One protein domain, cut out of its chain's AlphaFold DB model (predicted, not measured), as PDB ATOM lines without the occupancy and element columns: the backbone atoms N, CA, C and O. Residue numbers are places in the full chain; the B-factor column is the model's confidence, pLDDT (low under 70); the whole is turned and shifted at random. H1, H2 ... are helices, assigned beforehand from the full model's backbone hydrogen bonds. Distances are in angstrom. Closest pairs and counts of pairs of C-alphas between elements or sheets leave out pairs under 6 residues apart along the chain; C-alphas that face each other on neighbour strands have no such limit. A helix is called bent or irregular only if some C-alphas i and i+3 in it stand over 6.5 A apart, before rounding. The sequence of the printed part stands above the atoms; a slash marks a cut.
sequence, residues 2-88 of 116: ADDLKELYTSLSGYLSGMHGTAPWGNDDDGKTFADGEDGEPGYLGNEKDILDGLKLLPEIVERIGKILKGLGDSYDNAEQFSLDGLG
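Overview. This is residues 2 to 88 of the 116 residues of an uncharacterized protein of Kitasatospora sp. Root187 (UniProt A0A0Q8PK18). A long helix, H3, bent but running nearly straight, makes the length of this domain; H1 lies side by side with part of it, running the opposite way, and the short H2 sits at its first end, between H1 and H3 along the chain. The far part of H3, from residue 67, sticks out as a bare arm together with the last printed residues, up to 88. The printed part has 87 residues with three named helices in the order H1, H2, H3 and no named strand; its class is all helix, and the helices that touch are mostly aligned. The whole is extended, with a radius of gyration of the C-alphas of 23.4 A, and its outline is a rod spanning 83 by 27 by 8 A.

Along the chain. Find C-alpha 2 at (-43.688, 1.324, 220.033), where H1, residues 2 to 20, begins; it is 27.2 A from first to last C-alpha and ends at C-alpha 20, printed at (-19.475, 13.198, 223.291). A short link of 8 residues leads to H2, residues 29 to 36, which is 10.3 A long. Another short link, of 7 residues, follows; in it look for residues 37 to 38, paired antiparallel with residues 41 to 42 in stretches too short to be named as strands. Then find C-alpha 44 at (-20.633, 12.768, 212.539), where H3, residues 44 to 85, begins. By its hydrogen bonds H3 was assigned as one helix, but it is bent: C-alphas 56 and 59 are 6.8 A apart, where about 5 A is found in a regular helix. Read it as two arms, H3a, residues 44 to 56, 18.2 A long, and H3b, residues 59 to 85, 39.0 A long; residues 57 and 58 belong to neither. H3b ends at C-alpha 85, printed at (-79.154, -8.537, 212.054).

Arrangement. Start with H1 and compare it with the two arms. H1 touches H3a at a shallow tilt of 20 degrees, and they run opposite ways. Their closest C-alphas are those of Tyr 9 and Lys 56, 6.2 A apart; H1 touches H3a with residues 5 to 13 alone, and H3a touches H1 with residues 52 to 56 alone. H1 also touches H3b, with residues 2 to 6 alone meeting residues 59 to 63 alone. Here the closest C-alphas are those of Ala 2 and Pro 59, 4.4 A apart. The lines of H1 and H3b stand at a shallow tilt of 2 degrees, opposite ways. Go on to H2, which is apart from H1 and from H3b. It touches H3a, whose residues 44 to 46 alone take part; the closest C-alphas are those of Ala 35 and Tyr 44, at 4.8 A. H2 and H3a run the same way at a shallow tilt of 15 degrees. Across the bend, H3a and H3b stand at a shallow tilt of 20 degrees. In H1, H2, H3a and H3b every O i to N i+4 pair is within hydrogen-bond range.

Size, cuts and confidence. Look for the two C-alphas farthest apart, those of Asp 28 and Gly 88, at 82.8 A. Residues 67 to 88, of which 67 to 85 belong to H3, stand free; the body without them has 65 residues and spans 48 by 26 by 8 A. The printed part has no cut from residue 2 to residue 88, and neither of its two links is long. In the B-factor column the mean pLDDT of the printed part is 84.7, and the model's confidence is low, under 70, at residues 75 to 88.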
ATOM      1  N   ALA A   2     -43.837  -0.131 219.857       84.75
ATOM      2  CA  ALA A   2     -43.688   1.324 220.033       84.75
ATOM      3  C   ALA A   2     -42.866   1.687 221.286       84.75
ATOM      4  O   ALA A   2     -42.029   2.583 221.230       84.75
ATOM      5  N   ASP A   3     -43.060   0.956 222.386       89.75
ATOM      6  CA  ASP A   3     -42.287   1.158 223.617       89.75
ATOM      7  C   ASP A   3     -40.825   0.716 223.460       89.75
ATOM      8  O   ASP A   3     -39.933   1.478 223.820       89.75
ATOM      9  N   ASP A   4     -40.568  -0.417 222.798       92.25
ATOM     10  CA  ASP A   4     -39.203  -0.870 222.472       92.25
ATOM     11  C   ASP A   4     -38.432   0.174 221.637       92.25
ATOM     12  O   ASP A   4     -37.244   0.403 221.850       92.25
ATOM     13  N   LEU A   5     -39.108   0.860 220.705       91.75
ATOM     14  CA  LEU A   5     -38.509   1.941 219.913       91.75
ATOM     15  C   LEU A   5     -38.202   3.186 220.761       91.75
ATOM     16  O   LEU A   5     -37.171   3.830 220.555       91.75
ATOM     17  N   LYS A   6     -39.060   3.518 221.734       92.69
ATOM     18  CA  LYS A   6     -38.810   4.612 222.692       92.69
ATOM     19  C   LYS A   6     -37.631   4.280 223.612       92.69
ATOM     20  O   LYS A   6     -36.813   5.157 223.899       92.69
ATOM     21  N   GLU A   7     -37.518   3.031 224.055       95.69
ATOM     22  CA  GLU A   7     -36.405   2.551 224.878       95.69
ATOM     23  C   GLU A   7     -35.084   2.551 224.096       95.69
ATOM     24  O   GLU A   7     -34.064   3.030 224.598       95.69
ATOM     25  N   LEU A   8     -35.107   2.117 222.831       94.69
ATOM     26  CA  LEU A   8     -33.952   2.198 221.939       94.69
ATOM     27  C   LEU A   8     -33.488   3.648 221.749       94.69
ATOM     28  O   LEU A   8     -32.304   3.935 221.903       94.69
ATOM     29  N   TYR A   9     -34.411   4.576 221.477       95.44
ATOM     30  CA  TYR A   9     -34.084   6.002 221.389       95.44
ATOM     31  C   TYR A   9     -33.442   6.523 222.681       95.44
ATOM     32  O   TYR A   9     -32.410   7.194 222.645       95.44
ATOM     33  N   THR A  10     -34.038   6.203 223.831       95.81
ATOM     34  CA  THR A  10     -33.582   6.694 225.139       95.81
ATOM     35  C   THR A  10     -32.195   6.157 225.491       95.81
ATOM     36  O   THR A  10     -31.324   6.913 225.914       95.81
ATOM     37  N   SER A  11     -31.965   4.860 225.283       96.69
ATOM     38  CA  SER A  11     -30.673   4.224 225.553       96.69
ATOM     39  C   SER A  11     -29.572   4.734 224.619       96.69
ATOM     40  O   SER A  11     -28.494   5.093 225.091       96.69
ATOM     41  N   LEU A  12     -29.850   4.832 223.315       95.19
ATOM     42  CA  LEU A  12     -28.880   5.285 222.321       95.19
ATOM     43  C   LEU A  12     -28.514   6.762 222.510       95.19
ATOM     44  O   LEU A  12     -27.333   7.094 222.560       95.19
ATOM     45  N   SER A  13     -29.504   7.641 222.684       94.88
ATOM     46  CA  SER A  13     -29.252   9.070 222.929       94.88
ATOM     47  C   SER A  13     -28.476   9.315 224.228       94.88
ATOM     48  O   SER A  13     -27.583  10.166 224.264       94.88
ATOM     49  N   GLY A  14     -28.756   8.540 225.282       95.19
ATOM     50  CA  GLY A  14     -27.995   8.582 226.530       95.19
ATOM     51  C   GLY A  14     -26.542   8.132 226.352       95.19
ATOM     52  O   GLY A  14     -25.626   8.800 226.834       95.19
ATOM     53  N   TYR A  15     -26.323   7.032 225.628       94.00
ATOM     54  CA  TYR A  15     -24.986   6.527 225.313       94.00
ATOM     55  C   TYR A  15     -24.149   7.547 224.529       94.00
ATOM     56  O   TYR A  15     -23.022   7.850 224.926       94.00
ATOM     57  N   LEU A  16     -24.715   8.116 223.461       93.38
ATOM     58  CA  LEU A  16     -24.032   9.084 222.597       93.38
ATOM     59  C   LEU A  16     -23.699  10.376 223.352       93.38
ATOM     60  O   LEU A  16     -22.563  10.844 223.313       93.38
ATOM     61  N   SER A  17     -24.632  10.873 224.173       90.75
ATOM     62  CA  SER A  17     -24.383  12.026 225.052       90.75
ATOM     63  C   SER A  17     -23.185  11.803 225.984       90.75
ATOM     64  O   SER A  17     -22.377  12.709 226.191       90.75
ATOM     65  N   GLY A  18     -23.044  10.592 226.537       91.06
ATOM     66  CA  GLY A  18     -21.895  10.220 227.363       91.06
ATOM     67  C   GLY A  18     -20.588  10.144 226.569       91.06
ATOM     68  O   GLY A  18     -19.553  10.605 227.047       91.06
ATOM     69  N   MET A  19     -20.636   9.612 225.346       90.25
ATOM     70  CA  MET A  19     -19.475   9.523 224.459       90.25
ATOM     71  C   MET A  19     -18.944  10.915 224.081       90.25
ATOM     72  O   MET A  19     -17.740  11.163 224.168       90.25
ATOM     73  N   HIS A  20     -19.834  11.845 223.733       88.94
ATOM     74  CA  HIS A  20     -19.475  13.198 223.291       88.94
ATOM     75  C   HIS A  20     -18.732  14.015 224.339       88.94
ATOM     76  O   HIS A  20     -17.880  14.828 223.986       88.94
ATOM     77  N   GLY A  21     -18.987  13.763 225.625       82.12
ATOM     78  CA  GLY A  21     -18.275  14.426 226.719       82.12
ATOM     79  C   GLY A  21     -16.756  14.209 226.696       82.12
ATOM     80  O   GLY A  21     -16.030  14.934 227.370       82.12
ATOM     81  N   THR A  22     -16.271  13.238 225.918       84.94
ATOM     82  CA  THR A  22     -14.843  12.928 225.769       84.94
ATOM     83  C   THR A  22     -14.214  13.452 224.478       84.94
ATOM     84  O   THR A  22     -13.011  13.275 224.311       84.94
ATOM     85  N   ALA A  23     -14.991  14.097 223.593       86.44
ATOM     86  CA  ALA A  23     -14.561  14.533 222.257       86.44
ATOM     87  C   ALA A  23     -13.710  13.455 221.542       86.44
ATOM     88  O   ALA A  23     -12.528  13.674 221.265       86.44
ATOM     89  N   PRO A  24     -14.274  12.258 221.279       90.62
ATOM     90  CA  PRO A  24     -13.515  11.083 220.835       90.62
ATOM     91  C   PRO A  24     -12.839  11.258 219.467       90.62
ATOM     92  O   PRO A  24     -11.931  10.502 219.133       90.62
ATOM     93  N   TRP A  25     -13.276  12.244 218.687       93.12
ATOM     94  CA  TRP A  25     -12.700  12.633 217.402       93.12
ATOM     95  C   TRP A  25     -11.460  13.530 217.529       93.12
ATOM     96  O   TRP A  25     -10.793  13.756 216.531       93.12
ATOM     97  N   GLY A  26     -11.116  14.000 218.731       91.81
ATOM     98  CA  GLY A  26      -9.997  14.916 218.952       91.81
ATOM     99  C   GLY A  26     -10.396  16.393 218.888       91.81
ATOM    100  O   GLY A  26     -11.511  16.747 218.513       91.81
ATOM    101  N   ASN A  27      -9.476  17.263 219.310       90.62
ATOM    102  CA  ASN A  27      -9.669  18.722 219.345       90.62
ATOM    103  C   ASN A  27      -8.820  19.458 218.294       90.62
ATOM    104  O   ASN A  27      -8.674  20.677 218.375       90.62
ATOM    105  N   ASP A  28      -8.198  18.724 217.376       95.12
ATOM    106  CA  ASP A  28      -7.502  19.290 216.227       95.12
ATOM    107  C   ASP A  28      -8.483  19.593 215.085       95.12
ATOM    108  O   ASP A  28      -9.684  19.315 215.171       95.12
ATOM    109  N   ASP A  29      -7.968  20.218 214.027       95.69
ATOM    110  CA  ASP A  29      -8.779  20.623 212.878       95.69
ATOM    111  C   ASP A  29      -9.417  19.407 212.188       95.69
ATOM    112  O   ASP A  29     -10.588  19.464 211.817       95.69
ATOM    113  N   ASP A  30      -8.701  18.282 212.100       94.94
ATOM    114  CA  ASP A  30      -9.218  17.033 211.527       94.94
ATOM    115  C   ASP A  30     -10.383  16.473 212.357       94.94
ATOM    116  O   ASP A  30     -11.430  16.116 211.809       94.94
ATOM    117  N   GLY A  31     -10.241  16.440 213.687       95.25
ATOM    118  CA  GLY A  31     -11.298  16.016 214.597       95.25
ATOM    119  C   GLY A  31     -12.525  16.919 214.536       95.25
ATOM    120  O   GLY A  31     -13.660  16.435 214.518       95.25
ATOM    121  N   LYS A  32     -12.308  18.233 214.446       94.00
ATOM    122  CA  LYS A  32     -13.386  19.208 214.281       94.00
ATOM    123  C   LYS A  32     -14.138  18.992 212.968       94.00
ATOM    124  O   LYS A  32     -15.362  18.901 212.996       94.00
ATOM    125  N   THR A  33     -13.428  18.858 211.849       96.00
ATOM    126  CA  THR A  33     -14.032  18.600 210.534       96.00
ATOM    127  C   THR A  33     -14.779  17.269 210.512       96.00
ATOM    128  O   THR A  33     -15.879  17.192 209.976       96.00
ATOM    129  N   PHE A  34     -14.251  16.220 211.149       95.19
ATOM    130  CA  PHE A  34     -14.961  14.945 211.270       95.19
ATOM    131  C   PHE A  34     -16.281  15.078 212.048       95.19
ATOM    132  O   PHE A  34     -17.304  14.513 211.650       95.19
ATOM    133  N   ALA A  35     -16.268  15.804 213.167       95.44
ATOM    134  CA  ALA A  35     -17.431  15.948 214.035       95.44
ATOM    135  C   ALA A  35     -18.504  16.865 213.446       95.44
ATOM    136  O   ALA A  35     -19.672  16.475 213.363       95.44
ATOM    137  N   ASP A  36     -18.098  18.066 213.039       94.56
ATOM    138  CA  ASP A  36     -18.993  19.131 212.592       94.56
ATOM    139  C   ASP A  36     -19.361  18.973 211.107       94.56
ATOM    140  O   ASP A  36     -20.497  19.253 210.719       94.56
ATOM    141  N   GLY A  37     -18.439  18.451 210.295       95.69
ATOM    142  CA  GLY A  37     -18.562  18.369 208.842       95.69
ATOM    143  C   GLY A  37     -18.003  19.593 208.129       95.69
ATOM    144  O   GLY A  37     -17.268  20.398 208.704       95.69
ATOM    145  N   GLU A  38     -18.379  19.733 206.863       95.44
ATOM    146  CA  GLU A  38     -18.010  20.857 206.003       95.44
ATOM    147  C   GLU A  38     -19.267  21.562 205.472       95.44
ATOM    148  O   GLU A  38     -20.400  21.123 205.686       95.44
ATOM    149  N   ASP A  39     -19.085  22.683 204.774       93.25
ATOM    150  CA  ASP A  39     -20.197  23.447 204.210       93.25
ATOM    151  C   ASP A  39     -21.061  22.579 203.279       93.25
ATOM    152  O   ASP A  39     -20.660  22.207 202.177       93.25
ATOM    153  N   GLY A  40     -22.288  22.301 203.725       91.00
ATOM    154  CA  GLY A  40     -23.270  21.502 202.992       91.00
ATOM    155  C   GLY A  40     -23.193  19.993 203.232       91.00
ATOM    156  O   GLY A  40     -24.097  19.293 202.786       91.00
ATOM    157  N   GLU A  41     -22.197  19.503 203.974       93.75
ATOM    158  CA  GLU A  41     -21.995  18.078 204.243       93.75
ATOM    159  C   GLU A  41     -21.939  17.827 205.759       93.75
ATOM    160  O   GLU A  41     -20.978  18.233 206.420       93.75
ATOM    161  N   PRO A  42     -22.962  17.179 206.350       94.94
ATOM    162  CA  PRO A  42     -23.001  16.959 207.788       94.94
ATOM    163  C   PRO A  42     -21.866  16.033 208.235       94.94
ATOM    164  O   PRO A  42     -21.668  14.949 207.682       94.94
ATOM    165  N   GLY A  43     -21.164  16.433 209.296       95.06
ATOM    166  CA  GLY A  43     -20.208  15.573 209.986       95.06
ATOM    167  C   GLY A  43     -20.896  14.494 210.814       95.06
ATOM    168  O   GLY A  43     -22.113  14.286 210.746       95.06
ATOM    169  N   TYR A  44     -20.119  13.799 211.639       94.94
ATOM    170  CA  TYR A  44     -20.633  12.768 212.539       94.94
ATOM    171  C   TYR A  44     -21.827  13.257 213.378       94.94
ATOM    172  O   TYR A  44     -22.861  12.591 213.409       94.94
ATOM    173  N   LEU A  45     -21.728  14.447 213.985       94.19
ATOM    174  CA  LEU A  45     -22.761  14.990 214.874       94.19
ATOM    175  C   LEU A  45     -24.054  15.350 214.133       94.19
ATOM    176  O   LEU A  45     -25.149  15.173 214.670       94.19
ATOM    177  N   GLY A  46     -23.940  15.840 212.895       94.94
ATOM    178  CA  GLY A  46     -25.095  16.117 212.041       94.94
ATOM    179  C   GLY A  46     -25.827  14.831 211.657       94.94
ATOM    180  O   GLY A  46     -27.030  14.711 211.884       94.94
ATOM    181  N   ASN A  47     -25.085  13.834 211.167       94.62
ATOM    182  CA  ASN A  47     -25.647  12.535 210.794       94.62
ATOM    183  C   ASN A  47     -26.283  11.813 211.991       94.62
ATOM    184  O   ASN A  47     -27.361  11.230 211.873       94.62
ATOM    185  N   GLU A  48     -25.641  11.864 213.159       94.94
ATOM    186  CA  GLU A  48     -26.196  11.311 214.390       94.94
ATOM    187  C   GLU A  48     -27.533  11.960 214.745       94.94
ATOM    188  O   GLU A  48     -28.506  11.258 215.038       94.94
ATOM    189  N   LYS A  49     -27.590  13.294 214.713       94.31
ATOM    190  CA  LYS A  49     -28.811  14.037 215.010       94.31
ATOM    191  C   LYS A  49     -29.954  13.607 214.092       94.31
ATOM    192  O   LYS A  49     -31.049  13.345 214.590       94.31
ATOM    193  N   ASP A  50     -29.698  13.495 212.793       94.69
ATOM    194  CA  ASP A  50     -30.711  13.091 211.816       94.69
ATOM    195  C   ASP A  50     -31.228  11.669 212.087       94.69
ATOM    196  O   ASP A  50     -32.437  11.414 212.043       94.69
ATOM    197  N   ILE A  51     -30.334  10.743 212.451       93.31
ATOM    198  CA  ILE A  51     -30.702   9.373 212.836       93.31
ATOM    199  C   ILE A  51     -31.556   9.372 214.110       93.31
ATOM    200  O   ILE A  51     -32.589   8.697 214.157       93.31
ATOM    201  N   LEU A  52     -31.151  10.116 215.143       95.12
ATOM    202  CA  LEU A  52     -31.883  10.196 216.409       95.12
ATOM    203  C   LEU A  52     -33.263  10.838 216.232       95.12
ATOM    204  O   LEU A  52     -34.234  10.353 216.818       95.12
ATOM    205  N   ASP A  53     -33.372  11.883 215.412       93.69
ATOM    206  CA  ASP A  53     -34.646  12.524 215.094       93.69
ATOM    207  C   ASP A  53     -35.566  11.564 214.321       93.69
ATOM    208  O   ASP A  53     -36.746  11.435 214.660       93.69
ATOM    209  N   GLY A  54     -35.033  10.806 213.356       91.75
ATOM    210  CA  GLY A  54     -35.783   9.762 212.654       91.75
ATOM    211  C   GLY A  54     -36.285   8.665 213.597       91.75
ATOM    212  O   GLY A  54     -37.474   8.337 213.603       91.75
ATOM    213  N   LEU A  55     -35.404   8.139 214.450       93.62
ATOM    214  CA  LEU A  55     -35.736   7.101 215.426       93.62
ATOM    215  C   LEU A  55     -36.814   7.565 216.417       93.62
ATOM    216  O   LEU A  55     -37.703   6.789 216.767       93.62
ATOM    217  N   LYS A  56     -36.782   8.837 216.822       92.44
ATOM    218  CA  LYS A  56     -37.774   9.441 217.719       92.44
ATOM    219  C   LYS A  56     -39.185   9.476 217.126       92.44
ATOM    220  O   LYS A  56     -40.154   9.402 217.880       92.44
ATOM    221  N   LEU A  57     -39.315   9.584 215.803       92.06
ATOM    222  CA  LEU A  57     -40.608   9.637 215.104       92.06
ATOM    223  C   LEU A  57     -41.224   8.248 214.870       92.06
ATOM    224  O   LEU A  57     -42.446   8.118 214.771       92.06
ATOM    225  N   LEU A  58     -40.402   7.195 214.800       91.62
ATOM    226  CA  LEU A  58     -40.862   5.837 214.489       91.62
ATOM    227  C   LEU A  58     -41.957   5.291 215.428       91.62
ATOM    228  O   LEU A  58     -42.904   4.698 214.906       91.62
ATOM    229  N   PRO A  59     -41.908   5.477 216.765       91.31
ATOM    230  CA  PRO A  59     -42.968   5.001 217.652       91.31
ATOM    231  C   PRO A  59     -44.356   5.528 217.271       91.31
ATOM    232  O   PRO A  59     -45.309   4.754 217.206       91.31
ATOM    233  N   GLU A  60     -44.466   6.823 216.964       87.69
ATOM    234  CA  GLU A  60     -45.736   7.453 216.589       87.69
ATOM    235  C   GLU A  60     -46.263   6.896 215.261       87.69
ATOM    236  O   GLU A  60     -47.449   6.580 215.131       87.69
ATOM    237  N   ILE A  61     -45.370   6.706 214.286       89.62
ATOM    238  CA  ILE A  61     -45.706   6.112 212.987       89.62
ATOM    239  C   ILE A  61     -46.245   4.688 213.176       89.62
ATOM    240  O   ILE A  61     -47.291   4.345 212.619       89.62
ATOM    241  N   VAL A  62     -45.576   3.873 213.993       88.88
ATOM    242  CA  VAL A  62     -45.992   2.492 214.284       88.88
ATOM    243  C   VAL A  62     -47.345   2.461 214.999       88.88
ATOM    244  O   VAL A  62     -48.222   1.683 214.614       88.88
ATOM    245  N   GLU A  63     -47.567   3.330 215.988       87.88
ATOM    246  CA  GLU A  63     -48.862   3.448 216.672       87.88
ATOM    247  C   GLU A  63     -49.986   3.845 215.700       87.88
ATOM    248  O   GLU A  63     -51.086   3.285 215.750       87.88
ATOM    249  N   ARG A  64     -49.721   4.786 214.784       87.00
ATOM    250  CA  ARG A  64     -50.690   5.225 213.771       87.00
ATOM    251  C   ARG A  64     -51.055   4.099 212.810       87.00
ATOM    252  O   ARG A  64     -52.240   3.910 212.536       87.00
ATOM    253  N   ILE A  65     -50.071   3.341 212.325       85.81
ATOM    254  CA  ILE A  65     -50.303   2.177 211.458       85.81
ATOM    255  C   ILE A  65     -51.170   1.146 212.187       85.81
ATOM    256  O   ILE A  65     -52.173   0.697 211.635       85.81
ATOM    257  N   GLY A  66     -50.847   0.830 213.444       88.81
ATOM    258  CA  GLY A  66     -51.632  -0.103 214.253       88.81
ATOM    259  C   GLY A  66     -53.092   0.331 214.417       88.81
ATOM    260  O   GLY A  66     -53.998  -0.481 214.245       88.81
ATOM    261  N   LYS A  67     -53.339   1.623 214.671       87.12
ATOM    262  CA  LYS A  67     -54.700   2.181 214.766       87.12
ATOM    263  C   LYS A  67     -55.470   2.077 213.450       87.12
ATOM    264  O   LYS A  67     -56.644   1.721 213.475       87.12
ATOM    265  N   ILE A  68     -54.825   2.359 212.315       84.44
ATOM    266  CA  ILE A  68     -55.452   2.245 210.989       84.44
ATOM    267  C   ILE A  68     -55.826   0.790 210.701       84.44
ATOM    268  O   ILE A  68     -56.964   0.516 210.329       84.44
ATOM    269  N   LEU A  69     -54.895  -0.145 210.911       87.50
ATOM    270  CA  LEU A  69     -55.138  -1.568 210.672       87.50
ATOM    271  C   LEU A  69     -56.235  -2.120 211.583       87.50
ATOM    272  O   LEU A  69     -57.100  -2.852 211.113       87.50
ATOM    273  N   LYS A  70     -56.242  -1.724 212.861       85.94
ATOM    274  CA  LYS A  70     -57.317  -2.091 213.784       85.94
ATOM    275  C   LYS A  70     -58.661  -1.530 213.326       85.94
ATOM    276  O   LYS A  70     -59.621  -2.278 213.259       85.94
ATOM    277  N   GLY A  71     -58.724  -0.250 212.957       85.38
ATOM    278  CA  GLY A  71     -59.957   0.373 212.464       85.38
ATOM    279  C   GLY A  71     -60.504  -0.295 211.198       85.38
ATOM    280  O   GLY A  71     -61.719  -0.429 211.050       85.38
ATOM    281  N   LEU A  72     -59.618  -0.752 210.307       80.81
ATOM    282  CA  LEU A  72     -60.002  -1.576 209.161       80.81
ATOM    283  C   LEU A  72     -60.578  -2.923 209.614       80.81
ATOM    284  O   LEU A  72     -61.668  -3.264 209.171       80.81
ATOM    285  N   GLY A  73     -59.905  -3.647 210.513       78.38
ATOM    286  CA  GLY A  73     -60.412  -4.908 211.073       78.38
ATOM    287  C   GLY A  73     -61.770  -4.749 211.761       78.38
ATOM    288  O   GLY A  73     -62.722  -5.434 211.400       78.38
ATOM    289  N   ASP A  74     -61.896  -3.764 212.651       81.31
ATOM    290  CA  ASP A  74     -63.143  -3.452 213.354       81.31
ATOM    291  C   ASP A  74     -64.271  -3.112 212.355       81.31
ATOM    292  O   ASP A  74     -65.425  -3.464 212.579       81.31
ATOM    293  N   SER A  75     -63.975  -2.455 211.226       68.44
ATOM    294  CA  SER A  75     -64.981  -2.177 210.185       68.44
ATOM    295  C   SER A  75     -65.473  -3.446 209.483       68.44
ATOM    296  O   SER A  75     -66.647  -3.513 209.126       68.44
ATOM    297  N   TYR A  76     -64.611  -4.452 209.301       62.44
ATOM    298  CA  TYR A  76     -65.008  -5.754 208.753       62.44
ATOM    299  C   TYR A  76     -65.856  -6.555 209.747       62.44
ATOM    300  O   TYR A  76     -66.917  -7.041 209.360       62.44
ATOM    301  N   ASP A  77     -65.463  -6.610 211.022       58.53
ATOM    302  CA  ASP A  77     -66.236  -7.297 212.070       58.53
ATOM    303  C   ASP A  77     -67.627  -6.661 212.255       58.53
ATOM    304  O   ASP A  77     -68.642  -7.352 212.374       58.53
ATOM    305  N   ASN A  78     -67.705  -5.326 212.208       57.41
ATOM    306  CA  ASN A  78     -68.980  -4.610 212.264       57.41
ATOM    307  C   ASN A  78     -69.813  -4.796 210.985       57.41
ATOM    308  O   ASN A  78     -71.040  -4.840 211.065       57.41
ATOM    309  N   ALA A  79     -69.186  -4.929 209.811       51.62
ATOM    310  CA  ALA A  79     -69.894  -5.228 208.567       51.62
ATOM    311  C   ALA A  79     -70.469  -6.657 208.555       51.62
ATOM    312  O   ALA A  79     -71.566  -6.859 208.033       51.62
ATOM    313  N   GLU A  80     -69.795  -7.633 209.177       48.03
ATOM    314  CA  GLU A  80     -70.354  -8.974 209.405       48.03
ATOM    315  C   GLU A  80     -71.516  -8.957 210.411       48.03
ATOM    316  O   GLU A  80     -72.551  -9.577 210.151       48.03
ATOM    317  N   GLN A  81     -71.417  -8.193 211.508       46.38
ATOM    318  CA  GLN A  81     -72.524  -8.044 212.467       46.38
ATOM    319  C   GLN A  81     -73.751  -7.339 211.866       46.38
ATOM    320  O   GLN A  81     -74.882  -7.759 212.115       46.38
ATOM    321  N   PHE A  82     -73.564  -6.321 211.017       40.41
ATOM    322  CA  PHE A  82     -74.677  -5.633 210.344       40.41
ATOM    323  C   PHE A  82     -75.335  -6.484 209.241       40.41
ATOM    324  O   PHE A  82     -76.506  -6.282 208.917       40.41
ATOM    325  N   SER A  83     -74.604  -7.455 208.681       45.28
ATOM    326  CA  SER A  83     -75.115  -8.382 207.662       45.28
ATOM    327  C   SER A  83     -76.050  -9.454 208.249       45.28
ATOM    328  O   SER A  83     -76.964  -9.908 207.562       45.28
ATOM    329  N   LEU A  84     -75.877  -9.828 209.525       41.19
ATOM    330  CA  LEU A  84     -76.687 -10.869 210.177       41.19
ATOM    331  C   LEU A  84     -77.968 -10.345 210.851       41.19
ATOM    332  O   LEU A  84     -78.974 -11.052 210.826       41.19
ATOM    333  N   ASP A  85     -77.971  -9.117 211.384       42.22
ATOM    334  CA  ASP A  85     -79.154  -8.537 212.054       42.22
ATOM    335  C   ASP A  85     -80.014  -7.631 211.146       42.22
ATOM    336  O   ASP A  85     -81.179  -7.369 211.454       42.22
ATOM    337  N   GLY A  86     -79.480  -7.151 210.014       43.84
ATOM    338  CA  GLY A  86     -80.153  -6.179 209.137       43.84
ATOM    339  C   GLY A  86     -80.793  -6.741 207.861       43.84
ATOM    340  O   GLY A  86     -81.596  -6.053 207.228       43.84
ATOM    341  N   LEU A  87     -80.471  -7.973 207.464       40.47
ATOM    342  CA  LEU A  87     -80.992  -8.589 206.243       40.47
ATOM    343  C   LEU A  87     -81.802  -9.834 206.592       40.47
ATOM    344  O   LEU A  87     -81.293 -10.951 206.678       40.47
ATOM    345  N   GLY A  88     -83.116  -9.637 206.736       41.09
ATOM    346  CA  GLY A  88     -84.067 -10.718 206.507       41.09
ATOM    347  C   GLY A  88     -83.683 -11.445 205.218       41.09
ATOM    348  O   GLY A  88     -83.428 -10.790 204.212       41.09
TER     349      GLY A  88